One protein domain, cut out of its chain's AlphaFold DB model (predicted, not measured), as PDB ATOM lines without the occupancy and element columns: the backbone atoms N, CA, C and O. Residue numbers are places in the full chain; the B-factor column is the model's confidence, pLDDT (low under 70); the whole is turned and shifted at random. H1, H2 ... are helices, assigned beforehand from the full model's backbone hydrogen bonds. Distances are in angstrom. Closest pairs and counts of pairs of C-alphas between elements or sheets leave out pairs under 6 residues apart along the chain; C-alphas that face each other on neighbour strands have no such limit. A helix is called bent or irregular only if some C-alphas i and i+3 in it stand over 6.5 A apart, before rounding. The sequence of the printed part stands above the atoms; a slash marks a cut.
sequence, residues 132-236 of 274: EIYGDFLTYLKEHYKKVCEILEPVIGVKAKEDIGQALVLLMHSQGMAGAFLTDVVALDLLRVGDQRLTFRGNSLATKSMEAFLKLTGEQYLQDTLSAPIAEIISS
ATOM      1  N   GLU A 132      97.276   6.752 -16.871       94.88
ATOM      2  CA  GLU A 132      96.347   7.862 -16.653       94.88
ATOM      3  C   GLU A 132      96.642   9.044 -17.580       94.88
ATOM      4  O   GLU A 132      95.722   9.715 -18.044       94.88
ATOM      5  N   ILE A 133      97.917   9.267 -17.910       96.62
ATOM      6  CA  ILE A 133      98.345  10.374 -18.772       96.62
ATOM      7  C   ILE A 133      97.896  10.156 -20.224       96.62
ATOM      8  O   ILE A 133      97.651  11.116 -20.952       96.62
ATOM      9  N   TYR A 134      97.731   8.903 -20.651       95.88
ATOM     10  CA  TYR A 134      97.278   8.571 -22.002       95.88
ATOM     11  C   TYR A 134      95.745   8.535 -22.142       95.88
ATOM     12  O   TYR A 134      95.254   8.279 -23.243       95.88
ATOM     13  N   GLY A 135      94.982   8.799 -21.072       96.12
ATOM     14  CA  GLY A 135      93.520   8.649 -21.038       96.12
ATOM     15  C   GLY A 135      92.770   9.471 -22.093       96.12
ATOM     16  O   GLY A 135      91.947   8.925 -22.836       96.12
ATOM     17  N   ASP A 136      93.090  10.761 -22.218       97.19
ATOM     18  CA  ASP A 136      92.450  11.647 -23.204       97.19
ATOM     19  C   ASP A 136      92.801  11.237 -24.640       97.19
ATOM     20  O   ASP A 136      91.940  11.208 -25.522       97.19
ATOM     21  N   PHE A 137      94.057  10.848 -24.879       96.75
ATOM     22  CA  PHE A 137      94.506  10.383 -26.191       96.75
ATOM     23  C   PHE A 137      93.841   9.060 -26.588       96.75
ATOM     24  O   PHE A 137      93.390   8.907 -27.723       96.75
ATOM     25  N   LEU A 138      93.723   8.123 -25.644       96.00
ATOM     26  CA  LEU A 138      92.986   6.877 -25.835       96.00
ATOM     27  C   LEU A 138      91.521   7.156 -26.184       96.00
ATOM     28  O   LEU A 138      91.005   6.578 -27.141       96.00
ATOM     29  N   THR A 139      90.863   8.048 -25.443       96.88
ATOM     30  CA  THR A 139      89.470   8.443 -25.702       96.88
ATOM     31  C   THR A 139      89.320   9.022 -27.104       96.88
ATOM     32  O   THR A 139      88.499   8.537 -27.882       96.88
ATOM     33  N   TYR A 140      90.193   9.956 -27.488       97.62
ATOM     34  CA  TYR A 140      90.203  10.526 -28.833       97.62
ATOM     35  C   TYR A 140      90.365   9.454 -29.920       97.62
ATOM     36  O   TYR A 140      89.622   9.444 -30.902       97.62
ATOM     37  N   LEU A 141      91.304   8.515 -29.754       96.81
ATOM     38  CA  LEU A 141      91.496   7.434 -30.724       96.81
ATOM     39  C   LEU A 141      90.265   6.526 -30.819       96.81
ATOM     40  O   LEU A 141      89.895   6.135 -31.925       96.81
ATOM     41  N   LYS A 142      89.604   6.213 -29.700       95.56
ATOM     42  CA  LYS A 142      88.380   5.390 -29.677       95.56
ATOM     43  C   LYS A 142      87.209   6.063 -30.388       95.56
ATOM     44  O   LYS A 142      86.452   5.383 -31.074       95.56
ATOM     45  N   GLU A 143      87.068   7.375 -30.245       96.19
ATOM     46  CA  GLU A 143      85.944   8.128 -30.813       96.19
ATOM     47  C   GLU A 143      86.192   8.565 -32.265       96.19
ATOM     48  O   GLU A 143      85.250   8.708 -33.046       96.19
ATOM     49  N   HIS A 144      87.459   8.734 -32.660       96.62
ATOM     50  CA  HIS A 144      87.820   9.365 -33.930       96.62
ATOM     51  C   HIS A 144      88.754   8.541 -34.831       96.62
ATOM     52  O   HIS A 144      89.253   9.078 -35.824       96.62
ATOM     53  N   TYR A 145      88.958   7.239 -34.580       95.50
ATOM     54  CA  TYR A 145      89.827   6.391 -35.417       95.50
ATOM     55  C   TYR A 145      89.494   6.452 -36.916       95.50
ATOM     56  O   TYR A 145      90.409   6.441 -37.736       95.50
ATOM     57  N   LYS A 146      88.213   6.578 -37.303       94.81
ATOM     58  CA  LYS A 146      87.809   6.706 -38.718       94.81
ATOM     59  C   LYS A 146      88.459   7.923 -39.363       94.81
ATOM     60  O   LYS A 146      89.048   7.821 -40.435       94.81
ATOM     61  N   LYS A 147      88.380   9.067 -38.675       95.31
ATOM     62  CA  LYS A 147      88.926  10.330 -39.166       95.31
ATOM     63  C   LYS A 147      90.449  10.310 -39.172       95.31
ATOM     64  O   LYS A 147      91.060  10.786 -40.125       95.31
ATOM     65  N   VAL A 148      91.053   9.717 -38.142       95.56
ATOM     66  CA  VAL A 148      92.504   9.512 -38.060       95.56
ATOM     67  C   VAL A 148      92.996   8.687 -39.250       95.56
ATOM     68  O   VAL A 148      93.876   9.146 -39.976       95.56
ATOM     69  N   CYS A 149      92.397   7.521 -39.510       94.94
ATOM     70  CA  CYS A 149      92.770   6.685 -40.650       94.94
ATOM     71  C   CYS A 149      92.544   7.406 -41.985       94.94
ATOM     72  O   CYS A 149      93.420   7.380 -42.842       94.94
ATOM     73  N   GLU A 150      91.416   8.102 -42.155       93.38
ATOM     74  CA  GLU A 150      91.110   8.854 -43.378       93.38
ATOM     75  C   GLU A 150      92.192   9.897 -43.712       93.38
ATOM     76  O   GLU A 150      92.632   9.966 -44.865       93.38
ATOM     77  N   ILE A 151      92.624  10.668 -42.703       94.38
ATOM     78  CA  ILE A 151      93.638  11.728 -42.820       94.38
ATOM     79  C   ILE A 151      95.036  11.147 -43.043       94.38
ATOM     80  O   ILE A 151      95.796  11.683 -43.850       94.38
ATOM     81  N   LEU A 152      95.397  10.080 -42.328       94.69
ATOM     82  CA  LEU A 152      96.738   9.501 -42.402       94.69
ATOM     83  C   LEU A 152      96.968   8.747 -43.714       94.69
ATOM     84  O   LEU A 152      98.042   8.871 -44.298       94.69
ATOM     85  N   GLU A 153      95.965   8.009 -44.196       92.19
ATOM     86  CA  GLU A 153      96.054   7.113 -45.354       92.19
ATOM     87  C   GLU A 153      96.791   7.700 -46.582       92.19
ATOM     88  O   GLU A 153      97.662   7.005 -47.118       92.19
ATOM     89  N   PRO A 154      96.519   8.942 -47.045       92.19
ATOM     90  CA  PRO A 154      97.215   9.513 -48.200       92.19
ATOM     91  C   PRO A 154      98.585  10.139 -47.887       92.19
ATOM     92  O   PRO A 154      99.333  10.415 -48.821       92.19
ATOM     93  N   VAL A 155      98.916  10.402 -46.617       94.75
ATOM     94  CA  VAL A 155     100.097  11.208 -46.237       94.75
ATOM     95  C   VAL A 155     101.267  10.347 -45.765       94.75
ATOM     96  O   VAL A 155     102.425  10.722 -45.949       94.75
ATOM     97  N   ILE A 156     100.994   9.192 -45.155       94.31
ATOM     98  CA  ILE A 156     102.039   8.365 -44.543       94.31
ATOM     99  C   ILE A 156     102.538   7.254 -45.478       94.31
ATOM    100  O   ILE A 156     101.789   6.669 -46.262       94.31
ATOM    101  N   GLY A 157     103.830   6.931 -45.369       94.62
ATOM    102  CA  GLY A 157     104.450   5.838 -46.118       94.62
ATOM    103  C   GLY A 157     104.028   4.450 -45.623       94.62
ATOM    104  O   GLY A 157     103.555   4.291 -44.500       94.62
ATOM    105  N   VAL A 158     104.265   3.421 -46.446       93.50
ATOM    106  CA  VAL A 158     103.838   2.029 -46.185       93.50
ATOM    107  C   VAL A 158     104.302   1.510 -44.821       93.50
ATOM    108  O   VAL A 158     103.518   0.878 -44.120       93.50
ATOM    109  N   LYS A 159     105.541   1.818 -44.413       92.94
ATOM    110  CA  LYS A 159     106.061   1.372 -43.115       92.94
ATOM    111  C   LYS A 159     105.297   1.986 -41.937       92.94
ATOM    112  O   LYS A 159     104.904   1.277 -41.025       92.94
ATOM    113  N   ALA A 160     105.001   3.283 -42.007       94.75
ATOM    114  CA  ALA A 160     104.204   3.950 -40.983       94.75
ATOM    115  C   ALA A 160     102.761   3.417 -40.938       94.75
ATOM    116  O   ALA A 160     102.195   3.320 -39.856       94.75
ATOM    117  N   LYS A 161     102.172   3.028 -42.082       95.25
ATOM    118  CA  LYS A 161     100.850   2.370 -42.106       95.25
ATOM    119  C   LYS A 161     100.859   1.032 -41.376       95.25
ATOM    120  O   LYS A 161      99.907   0.732 -40.667       95.25
ATOM    121  N   GLU A 162     101.915   0.241 -41.554       95.31
ATOM    122  CA  GLU A 162     102.096  -1.021 -40.835       95.31
ATOM    123  C   GLU A 162     102.184  -0.779 -39.324       95.31
ATOM    124  O   GLU A 162     101.385  -1.335 -38.574       95.31
ATOM    125  N   ASP A 163     103.083   0.110 -38.893       95.12
ATOM    126  CA  ASP A 163     103.325   0.367 -37.470       95.12
ATOM    127  C   ASP A 163     102.083   0.970 -36.780       95.12
ATOM    128  O   ASP A 163     101.688   0.535 -35.696       95.12
ATOM    129  N   ILE A 164     101.413   1.933 -37.427       96.19
ATOM    130  CA  ILE A 164     100.190   2.563 -36.904       96.19
ATOM    131  C   ILE A 164      99.010   1.590 -36.932       96.19
ATOM    132  O   ILE A 164      98.263   1.521 -35.958       96.19
ATOM    133  N   GLY A 165      98.836   0.824 -38.014       96.12
ATOM    134  CA  GLY A 165      97.779  -0.182 -38.114       96.12
ATOM    135  C   GLY A 165      97.904  -1.236 -37.015       96.12
ATOM    136  O   GLY A 165      96.928  -1.525 -36.325       96.12
ATOM    137  N   GLN A 166      99.117  -1.737 -36.774       96.75
ATOM    138  CA  GLN A 166      99.390  -2.668 -35.682       96.75
ATOM    139  C   GLN A 166      99.086  -2.050 -34.311       96.75
ATOM    140  O   GLN A 166      98.402  -2.676 -33.500       96.75
ATOM    141  N   ALA A 167      99.543  -0.820 -34.056       96.62
ATOM    142  CA  ALA A 167      99.290  -0.134 -32.791       96.62
ATOM    143  C   ALA A 167      97.789   0.094 -32.540       96.62
ATOM    144  O   ALA A 167      97.296  -0.188 -31.448       96.62
ATOM    145  N   LEU A 168      97.045   0.551 -33.554       97.12
ATOM    146  CA  LEU A 168      95.600   0.766 -33.452       97.12
ATOM    147  C   LEU A 168      94.847  -0.543 -33.223       97.12
ATOM    148  O   LEU A 168      93.933  -0.573 -32.407       97.12
ATOM    149  N   VAL A 169      95.237  -1.637 -33.879       97.44
ATOM    150  CA  VAL A 169      94.620  -2.950 -33.653       97.44
ATOM    151  C   VAL A 169      94.821  -3.418 -32.218       97.44
ATOM    152  O   VAL A 169      93.849  -3.817 -31.580       97.44
ATOM    153  N   LEU A 170      96.047  -3.339 -31.693       96.94
ATOM    154  CA  LEU A 170      96.341  -3.705 -30.305       96.94
ATOM    155  C   LEU A 170      95.523  -2.854 -29.326       96.94
ATOM    156  O   LEU A 170      94.902  -3.385 -28.402       96.94
ATOM    157  N   LEU A 171      95.459  -1.544 -29.580       96.31
ATOM    158  CA  LEU A 171      94.682  -0.608 -28.779       96.31
ATOM    159  C   LEU A 171      93.195  -0.973 -28.794       96.31
ATOM    160  O   LEU A 171      92.604  -1.192 -27.741       96.31
ATOM    161  N   MET A 172      92.591  -1.102 -29.973       96.94
ATOM    162  CA  MET A 172      91.164  -1.392 -30.109       96.94
ATOM    163  C   MET A 172      90.811  -2.787 -29.595       96.94
ATOM    164  O   MET A 172      89.737  -2.967 -29.023       96.94
ATOM    165  N   HIS A 173      91.704  -3.768 -29.738       96.44
ATOM    166  CA  HIS A 173      91.520  -5.101 -29.169       96.44
ATOM    167  C   HIS A 173      91.477  -5.057 -27.640       96.44
ATOM    168  O   HIS A 173      90.550  -5.612 -27.054       96.44
ATOM    169  N   SER A 174      92.388  -4.306 -27.003       95.12
ATOM    170  CA  SER A 174      92.386  -4.118 -25.541       95.12
ATOM    171  C   SER A 174      91.094  -3.475 -25.017       95.12
ATOM    172  O   SER A 174      90.709  -3.688 -23.872       95.12
ATOM    173  N   GLN A 175      90.407  -2.702 -25.866       95.19
ATOM    174  CA  GLN A 175      89.148  -2.025 -25.555       95.19
ATOM    175  C   GLN A 175      87.902  -2.830 -25.967       95.19
ATOM    176  O   GLN A 175      86.790  -2.327 -25.822       95.19
ATOM    177  N   GLY A 176      88.052  -4.035 -26.529       96.00
ATOM    178  CA  GLY A 176      86.926  -4.821 -27.052       96.00
ATOM    179  C   GLY A 176      86.276  -4.242 -28.319       96.00
ATOM    180  O   GLY A 176      85.171  -4.632 -28.683       96.00
ATOM    181  N   MET A 177      86.948  -3.316 -29.010       96.94
ATOM    182  CA  MET A 177      86.431  -2.573 -30.169       96.94
ATOM    183  C   MET A 177      87.039  -3.006 -31.512       96.94
ATOM    184  O   MET A 177      86.672  -2.456 -32.549       96.94
ATOM    185  N   ALA A 178      87.955  -3.983 -31.526       96.06
ATOM    186  CA  ALA A 178      88.679  -4.388 -32.737       96.06
ATOM    187  C   ALA A 178      87.760  -4.753 -33.916       96.06
ATOM    188  O   ALA A 178      88.031  -4.340 -35.040       96.06
ATOM    189  N   GLY A 179      86.655  -5.469 -33.666       95.50
ATOM    190  CA  GLY A 179      85.695  -5.832 -34.713       95.50
ATOM    191  C   GLY A 179      85.071  -4.605 -35.383       95.50
ATOM    192  O   GLY A 179      85.153  -4.468 -36.599       95.50
ATOM    193  N   ALA A 180      84.527  -3.678 -34.587       96.50
ATOM    194  CA  ALA A 180      83.942  -2.434 -35.092       96.50
ATOM    195  C   ALA A 180      84.976  -1.591 -35.857       96.50
ATOM    196  O   ALA A 180      84.725  -1.172 -36.985       96.50
ATOM    197  N   PHE A 181      86.169  -1.427 -35.277       97.38
ATOM    198  CA  PHE A 181      87.283  -0.718 -35.904       97.38
ATOM    199  C   PHE A 181      87.634  -1.295 -37.284       97.38
ATOM    200  O   PHE A 181      87.693  -0.551 -38.263       97.38
ATOM    201  N   LEU A 182      87.837  -2.612 -37.385       96.75
ATOM    202  CA  LEU A 182      88.211  -3.260 -38.642       96.75
ATOM    203  C   LEU A 182      87.102  -3.158 -39.685       96.75
ATOM    204  O   LEU A 182      87.394  -2.827 -40.832       96.75
ATOM    205  N   THR A 183      85.841  -3.388 -39.301       95.75
ATOM    206  CA  THR A 183      84.695  -3.231 -40.209       95.75
ATOM    207  C   THR A 183      84.660  -1.829 -40.807       95.75
ATOM    208  O   THR A 183      84.514  -1.674 -42.018       95.75
ATOM    209  N   ASP A 184      84.849  -0.812 -39.974       95.12
ATOM    210  CA  ASP A 184      84.781   0.577 -40.400       95.12
ATOM    211  C   ASP A 184      85.961   0.996 -41.281       95.12
ATOM    212  O   ASP A 184      85.764   1.643 -42.308       95.12
ATOM    213  N   VAL A 185      87.189   0.614 -40.924       93.19
ATOM    214  CA  VAL A 185      88.379   0.951 -41.721       93.19
ATOM    215  C   VAL A 185      88.365   0.222 -43.068       93.19
ATOM    216  O   VAL A 185      88.717   0.813 -44.086       93.19
ATOM    217  N   VAL A 186      87.894  -1.027 -43.103       92.56
ATOM    218  CA  VAL A 186      87.690  -1.768 -44.356       92.56
ATOM    219  C   VAL A 186      86.600  -1.124 -45.211       92.56
ATOM    220  O   VAL A 186      86.793  -0.968 -46.414       92.56
ATOM    221  N   ALA A 187      85.479  -0.703 -44.619       91.62
ATOM    222  CA  ALA A 187      84.429   0.002 -45.351       91.62
ATOM    223  C   ALA A 187      84.943   1.319 -45.960       91.62
ATOM    224  O   ALA A 187      84.650   1.619 -47.116       91.62
ATOM    225  N   LEU A 188      85.759   2.076 -45.218       88.31
ATOM    226  CA  LEU A 188      86.413   3.282 -45.732       88.31
ATOM    227  C   LEU A 188      87.359   2.980 -46.900       88.31
ATOM    228  O   LEU A 188      87.375   3.730 -47.873       88.31
ATOM    229  N   ASP A 189      88.129   1.894 -46.827       88.19
ATOM    230  CA  ASP A 189      89.027   1.474 -47.909       88.19
ATOM    231  C   ASP A 189      88.235   1.089 -49.167       88.19
ATOM    232  O   ASP A 189      88.534   1.563 -50.261       88.19
ATOM    233  N   LEU A 190      87.146   0.328 -49.005       87.12
ATOM    234  CA  LEU A 190      86.253  -0.071 -50.099       87.12
ATOM    235  C   LEU A 190      85.650   1.122 -50.844       87.12
ATOM    236  O   LEU A 190      85.547   1.085 -52.066       87.12
ATOM    237  N   LEU A 191      85.285   2.190 -50.131       85.12
ATOM    238  CA  LEU A 191      84.756   3.413 -50.746       85.12
ATOM    239  C   LEU A 191      85.807   4.174 -51.570       85.12
ATOM    240  O   LEU A 191      85.445   4.955 -52.448       85.12
ATOM    241  N   ARG A 192      87.100   3.969 -51.297       78.44
ATOM    242  CA  ARG A 192      88.211   4.622 -52.011       78.44
ATOM    243  C   ARG A 192      88.693   3.809 -53.209       78.44
ATOM    244  O   ARG A 192      89.279   4.372 -54.134       78.44
ATOM    245  N   VAL A 193      88.477   2.497 -53.197       76.88
ATOM    246  CA  VAL A 193      88.929   1.595 -54.258       76.88
ATOM    247  C   VAL A 193      88.008   1.710 -55.477       76.88
ATOM    248  O   VAL A 193      86.872   1.247 -55.471       76.88
ATOM    249  N   GLY A 194      88.521   2.300 -56.561       69.31
ATOM    250  CA  GLY A 194      87.794   2.413 -57.832       69.31
ATOM    251  C   GLY A 194      87.707   1.108 -58.642       69.31
ATOM    252  O   GLY A 194      86.774   0.940 -59.421       69.31
ATOM    253  N   ASP A 195      88.650   0.174 -58.458       78.94
ATOM    254  CA  ASP A 195      88.644  -1.151 -59.101       78.94
ATOM    255  C   ASP A 195      88.560  -2.249 -58.039       78.94
ATOM    256  O   ASP A 195      89.527  -2.514 -57.322       78.94
ATOM    257  N   GLN A 196      87.419  -2.935 -57.978       76.38
ATOM    258  CA  GLN A 196      87.159  -4.001 -57.008       76.38
ATOM    259  C   GLN A 196      88.201  -5.133 -57.044       76.38
ATOM    260  O   GLN A 196      88.387  -5.818 -56.039       76.38
ATOM    261  N   ARG A 197      88.934  -5.321 -58.151       76.38
ATOM    262  CA  ARG A 197      90.010  -6.326 -58.254       76.38
ATOM    263  C   ARG A 197      91.242  -5.995 -57.405       76.38
ATOM    264  O   ARG A 197      92.054  -6.889 -57.152       76.38
ATOM    265  N   LEU A 198      91.385  -4.735 -56.985       76.06
ATOM    266  CA  LEU A 198      92.472  -4.237 -56.131       76.06
ATOM    267  C   LEU A 198      92.121  -4.269 -54.637       76.06
ATOM    268  O   LEU A 198      92.986  -4.029 -53.794       76.06
ATOM    269  N   THR A 199      90.872  -4.596 -54.304       78.19
ATOM    270  CA  THR A 199      90.406  -4.718 -52.924       78.19
ATOM    271  C   THR A 199      91.253  -5.725 -52.148       78.19
ATOM    272  O   THR A 199      91.551  -6.808 -52.651       78.19
ATOM    273  N   PHE A 200      91.652  -5.367 -50.924       74.75
ATOM    274  CA  PHE A 200      92.488  -6.188 -50.033       74.75
ATOM    275  C   PHE A 200      93.858  -6.602 -50.593       74.75
ATOM    276  O   PHE A 200      94.514  -7.486 -50.048       74.75
ATOM    277  N   ARG A 201      94.318  -5.957 -51.670       73.19
ATOM    278  CA  ARG A 201      95.644  -6.178 -52.275       73.19
ATOM    279  C   ARG A 201      96.570  -4.969 -52.143       73.19
ATOM    280  O   ARG A 201      97.697  -5.002 -52.632       73.19
ATOM    281  N   GLY A 202      96.084  -3.896 -51.522       72.62
ATOM    282  CA  GLY A 202      96.801  -2.636 -51.367       72.62
ATOM    283  C   GLY A 202      97.684  -2.570 -50.122       72.62
ATOM    284  O   GLY A 202      97.563  -3.365 -49.193       72.62
ATOM    285  N   ASN A 203      98.543  -1.551 -50.088       87.12
ATOM    286  CA  ASN A 203      99.270  -1.112 -48.897       87.12
ATOM    287  C   ASN A 203      98.467  -0.012 -48.176       87.12
ATOM    288  O   ASN A 203      98.920   1.136 -48.102       87.12
ATOM    289  N   SER A 204      97.256  -0.348 -47.720       91.75
ATOM    290  CA  SER A 204      96.368   0.564 -46.994       91.75
ATOM    291  C   SER A 204      96.406   0.302 -45.490       91.75
ATOM    292  O   SER A 204      96.814  -0.770 -45.040       91.75
ATOM    293  N   LEU A 205      95.979   1.275 -44.682       93.94
ATOM    294  CA  LEU A 205      95.790   1.068 -43.243       93.94
ATOM    295  C   LEU A 205      94.800  -0.068 -42.971       93.94
ATOM    296  O   LEU A 205      94.969  -0.786 -41.990       93.94
ATOM    297  N   ALA A 206      93.807  -0.271 -43.842       93.62
ATOM    298  CA  ALA A 206      92.844  -1.359 -43.718       93.62
ATOM    299  C   ALA A 206      93.504  -2.731 -43.849       93.62
ATOM    300  O   ALA A 206      93.360  -3.565 -42.955       93.62
ATOM    301  N   THR A 207      94.274  -2.959 -44.920       93.56
ATOM    302  CA  THR A 207      94.951  -4.246 -45.121       93.56
ATOM    303  C   THR A 207      95.985  -4.503 -44.035       93.56
ATOM    304  O   THR A 207      96.025  -5.603 -43.491       93.56
ATOM    305  N   LYS A 208      96.750  -3.481 -43.627       95.25
ATOM    306  CA  LYS A 208      97.728  -3.608 -42.536       95.25
ATOM    307  C   LYS A 208      97.097  -3.857 -41.173       95.25
ATOM    308  O   LYS A 208      97.604  -4.686 -40.421       95.25
ATOM    309  N   SER A 209      95.965  -3.226 -40.878       95.94
ATOM    310  CA  SER A 209      95.212  -3.504 -39.650       95.94
ATOM    311  C   SER A 209      94.628  -4.920 -39.661       95.94
ATOM    312  O   SER A 209      94.720  -5.635 -38.667       95.94
ATOM    313  N   MET A 210      94.086  -5.376 -40.793       95.19
ATOM    314  CA  MET A 210      93.566  -6.740 -40.920       95.19
ATOM    315  C   MET A 210      94.676  -7.790 -40.760       95.19
ATOM    316  O   MET A 210      94.517  -8.741 -39.999       95.19
ATOM    317  N   GLU A 211      95.825  -7.595 -41.418       93.88
ATOM    318  CA  GLU A 211      97.013  -8.445 -41.256       93.88
ATOM    319  C   GLU A 211      97.465  -8.504 -39.787       93.88
ATOM    320  O   GLU A 211      97.730  -9.588 -39.267       93.88
ATOM    321  N   ALA A 212      97.541  -7.355 -39.107       95.44
ATOM    322  CA  ALA A 212      97.940  -7.286 -37.704       95.44
ATOM    323  C   ALA A 212      96.942  -7.997 -36.779       95.44
ATOM    324  O   ALA A 212      97.359  -8.714 -35.871       95.44
ATOM    325  N   PHE A 213      95.637  -7.856 -37.024       96.44
ATOM    326  CA  PHE A 213      94.609  -8.528 -36.231       96.44
ATOM    327  C   PHE A 213      94.644 -10.046 -36.412       96.44
ATOM    328  O   PHE A 213      94.635 -10.779 -35.427       96.44
ATOM    329  N   LEU A 214      94.769 -10.523 -37.656       95.06
ATOM    330  CA  LEU A 214      94.900 -11.953 -37.939       95.06
ATOM    331  C   LEU A 214      96.155 -12.553 -37.296       95.06
ATOM    332  O   LEU A 214      96.100 -13.676 -36.809       95.06
ATOM    333  N   LYS A 215      97.271 -11.814 -37.247       94.44
ATOM    334  CA  LYS A 215      98.470 -12.243 -36.509       94.44
ATOM    335  C   LYS A 215      98.227 -12.292 -35.001       94.44
ATOM    336  O   LYS A 215      98.663 -13.239 -34.361       94.44
ATOM    337  N   LEU A 216      97.526 -11.298 -34.452       93.75
ATOM    338  CA  LEU A 216      97.239 -11.195 -33.020       93.75
ATOM    339  C   LEU A 216      96.363 -12.346 -32.511       93.75
ATOM    340  O   LEU A 216      96.606 -12.858 -31.425       93.75
ATOM    341  N   THR A 217      95.341 -12.746 -33.270       94.31
ATOM    342  CA  THR A 217      94.364 -13.750 -32.814       94.31
ATOM    343  C   THR A 217      94.535 -15.120 -33.464       94.31
ATOM    344  O   THR A 217      93.995 -16.106 -32.972       94.31
ATOM    345  N   GLY A 218      95.230 -15.197 -34.599       94.00
ATOM    346  CA  GLY A 218      95.298 -16.392 -35.440       94.00
ATOM    347  C   GLY A 218      96.501 -17.294 -35.188       94.00
ATOM    348  O   GLY A 218      96.601 -18.322 -35.849       94.00
ATOM    349  N   GLU A 219      97.410 -16.949 -34.270       92.50
ATOM    350  CA  GLU A 219      98.614 -17.751 -34.007       92.50
ATOM    351  C   GLU A 219      98.265 -19.192 -33.618       92.50
ATOM    352  O   GLU A 219      98.724 -20.130 -34.269       92.50
ATOM    353  N   GLN A 220      97.399 -19.368 -32.617       93.19
ATOM    354  CA  GLN A 220      96.981 -20.693 -32.161       93.19
ATOM    355  C   GLN A 220      96.282 -21.478 -33.280       93.19
ATOM    356  O   GLN A 220      96.632 -22.622 -33.543       93.19
ATOM    357  N   TYR A 221      95.372 -20.826 -34.011       94.94
ATOM    358  CA  TYR A 221      94.708 -21.416 -35.175       94.94
ATOM    359  C   TYR A 221      95.713 -21.924 -36.219       94.94
ATOM    360  O   TYR A 221      95.577 -23.041 -36.720       94.94
ATOM    361  N   LEU A 222      96.734 -21.128 -36.551       95.31
ATOM    362  CA  LEU A 222      97.763 -21.520 -37.513       95.31
ATOM    363  C   LEU A 222      98.592 -22.701 -37.006       95.31
ATOM    364  O   LEU A 222      98.887 -23.600 -37.794       95.31
ATOM    365  N   GLN A 223      98.949 -22.718 -35.719       94.94
ATOM    366  CA  GLN A 223      99.664 -23.843 -35.118       94.94
ATOM    367  C   GLN A 223      98.825 -25.118 -35.178       94.94
ATOM    368  O   GLN A 223      99.286 -26.123 -35.715       94.94
ATOM    369  N   ASP A 224      97.579 -25.076 -34.722       94.88
ATOM    370  CA  ASP A 224      96.706 -26.253 -34.696       94.88
ATOM    371  C   ASP A 224      96.405 -26.778 -36.105       94.88
ATOM    372  O   ASP A 224      96.359 -27.986 -36.333       94.88
ATOM    373  N   THR A 225      96.274 -25.874 -37.078       96.44
ATOM    374  CA  THR A 225      95.928 -26.223 -38.462       96.44
ATOM    375  C   THR A 225      97.128 -26.720 -39.269       96.44
ATOM    376  O   THR A 225      96.990 -27.630 -40.084       96.44
ATOM    377  N   LEU A 226      98.308 -26.106 -39.120       96.69
ATOM    378  CA  LEU A 226      99.421 -26.287 -40.065       96.69
ATOM    379  C   LEU A 226     100.699 -26.862 -39.450       96.69
ATOM    380  O   LEU A 226     101.576 -27.275 -40.213       96.69
ATOM    381  N   SER A 227     100.824 -26.943 -38.122       96.00
ATOM    382  CA  SER A 227     102.059 -27.428 -37.482       96.00
ATOM    383  C   SER A 227     102.430 -28.849 -37.915       96.00
ATOM    384  O   SER A 227     103.570 -29.083 -38.319       96.00
ATOM    385  N   ALA A 228     101.477 -29.785 -37.901       95.44
ATOM    386  CA  ALA A 228     101.719 -31.181 -38.261       95.44
ATOM    387  C   ALA A 228     102.086 -31.368 -39.752       95.44
ATOM    388  O   ALA A 228     103.132 -31.968 -40.017       95.44
ATOM    389  N   PRO A 229     101.334 -30.816 -40.732       94.62
ATOM    390  CA  PRO A 229     101.735 -30.853 -42.141       94.62
ATOM    391  C   PRO A 229     103.122 -30.247 -42.403       94.62
ATOM    392  O   PRO A 229     103.903 -30.796 -43.179       94.62
ATOM    393  N   ILE A 230     103.450 -29.124 -41.752       95.50
ATOM    394  CA  ILE A 230     104.756 -28.467 -41.907       95.50
ATOM    395  C   ILE A 230     105.872 -29.334 -41.311       95.50
ATOM    396  O   ILE A 230     106.907 -29.517 -41.950       95.50
ATOM    397  N   ALA A 231     105.661 -29.903 -40.122       95.19
ATOM    398  CA  ALA A 231     106.628 -30.794 -39.485       95.19
ATOM    399  C   ALA A 231     106.903 -32.043 -40.337       95.19
ATOM    400  O   ALA A 231     108.059 -32.444 -40.480       95.19
ATOM    401  N   GLU A 232     105.866 -32.616 -40.960       92.75
ATOM    402  CA  GLU A 232     106.018 -33.734 -41.895       92.75
ATOM    403  C   GLU A 232     106.921 -33.343 -43.071       92.75
ATOM    404  O   GLU A 232     107.875 -34.064 -43.365       92.75
ATOM    405  N   ILE A 233     106.677 -32.187 -43.701       93.19
ATOM    406  CA  ILE A 233     107.495 -31.690 -44.817       93.19
ATOM    407  C   ILE A 233     108.953 -31.515 -44.386       93.19
ATOM    408  O   ILE A 233     109.838 -32.017 -45.075       93.19
ATOM    409  N   ILE A 234     109.201 -30.873 -43.239       93.12
ATOM    410  CA  ILE A 234     110.553 -30.633 -42.705       93.12
ATOM    411  C   ILE A 234     111.286 -31.949 -42.422       93.12
ATOM    412  O   ILE A 234     112.486 -32.054 -42.663       93.12
ATOM    413  N   SER A 235     110.577 -32.957 -41.910       93.50
ATOM    414  CA  SER A 235     111.150 -34.278 -41.631       93.50
ATOM    415  C   SER A 235     111.399 -35.118 -42.889       93.50
ATOM    416  O   SER A 235     112.078 -36.143 -42.826       93.50
ATOM    417  N   SER A 236     110.833 -34.711 -44.027       89.25
ATOM    418  CA  SER A 236     110.859 -35.478 -45.265       89.25
ATOM    419  C   SER A 236     111.967 -35.014 -46.210       89.25
ATOM    420  O   SER A 236     112.162 -33.823 -46.416       89.25
TER     421      SER A 236
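AT A GLANCE: This is residues 132 to 236 of the 274 residues of an uncharacterized protein of Phlebotomus papatasi (UniProt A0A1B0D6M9). The longest helix, H4, begins packed on H2 and H3 and runs out of a small helical body as a bent arm, whose residues 223 to 235 stick out together with residue 236 after it. H2 and H3 form a helical hairpin, and H1 packs on H3 with residues 145 to 150 while its residues 132 to 137 stick out. The printed part has 105 residues with four named helices, H1, H2, H3 and H4 in chain order, and no named strand: the class is all helix. It is loose, with a radius of gyration of the C-alphas of 16.4 A, and spans 53 by 42 by 23 A.

HOW THE PARTS SIT: H4, residues 205 to 235, was assigned as one helix by its hydrogen bonds but is bent: C-alphas 225 and 228 are 7.6 A apart, and its arms H4a, residues 205 to 225, and H4b, residues 228 to 235, stand about perpendicular at 78 degrees. With residues 205 to 213 alone, H4a touches H2, residues 158 to 174, at a steep tilt of 63 degrees; the closest C-alphas, of Gly 165 and Ser 209, are 4.5 A apart. With residues 205 to 210 alone, it touches the hub H3, residues 178 to 192, at 48 degrees, a steep tilt; the closest C-alphas are those of Val 186 and Ala 206, 5.2 A. H2 and H3 touch in their hairpin at 35.4 degrees, only just steep, opposite ways; C-alphas 172 and 178 are closest, 4.7 A. H1, residues 132 to 152, touches H3 at a shallow tilt of 26 degrees, the same way; C-alphas 146 and 185 are closest, 6.5 A. H4b is apart from H1, H2 and H3. In H2, H3 and H4b every O i to N i+4 pair is within hydrogen-bond range; H1 has 13 of 17, H4a 14 of 17.

IN THESE COORDINATES: H1 begins at C-alpha 132 (96.347, 7.862, -16.653) and measures 25.8 A; it is irregular, C-alphas 143 and 146 being 8.2 A apart. H2 measures 24.4 A and H3 21.3 A. H4a measures 27.7 A and is irregular, C-alphas 217 and 220 being 7.4 A apart. H4b, 10.5 A, ends at C-alpha 235 (111.150, -34.278, -41.631).

THE WHOLE: The C-alphas farthest apart, of Asp 136 and Ser 236, are 55.2 A apart. The printed part has no cut; the link from H3 to H4, residues 193 to 204, is long. Residue 194 alone has pLDDT under 70.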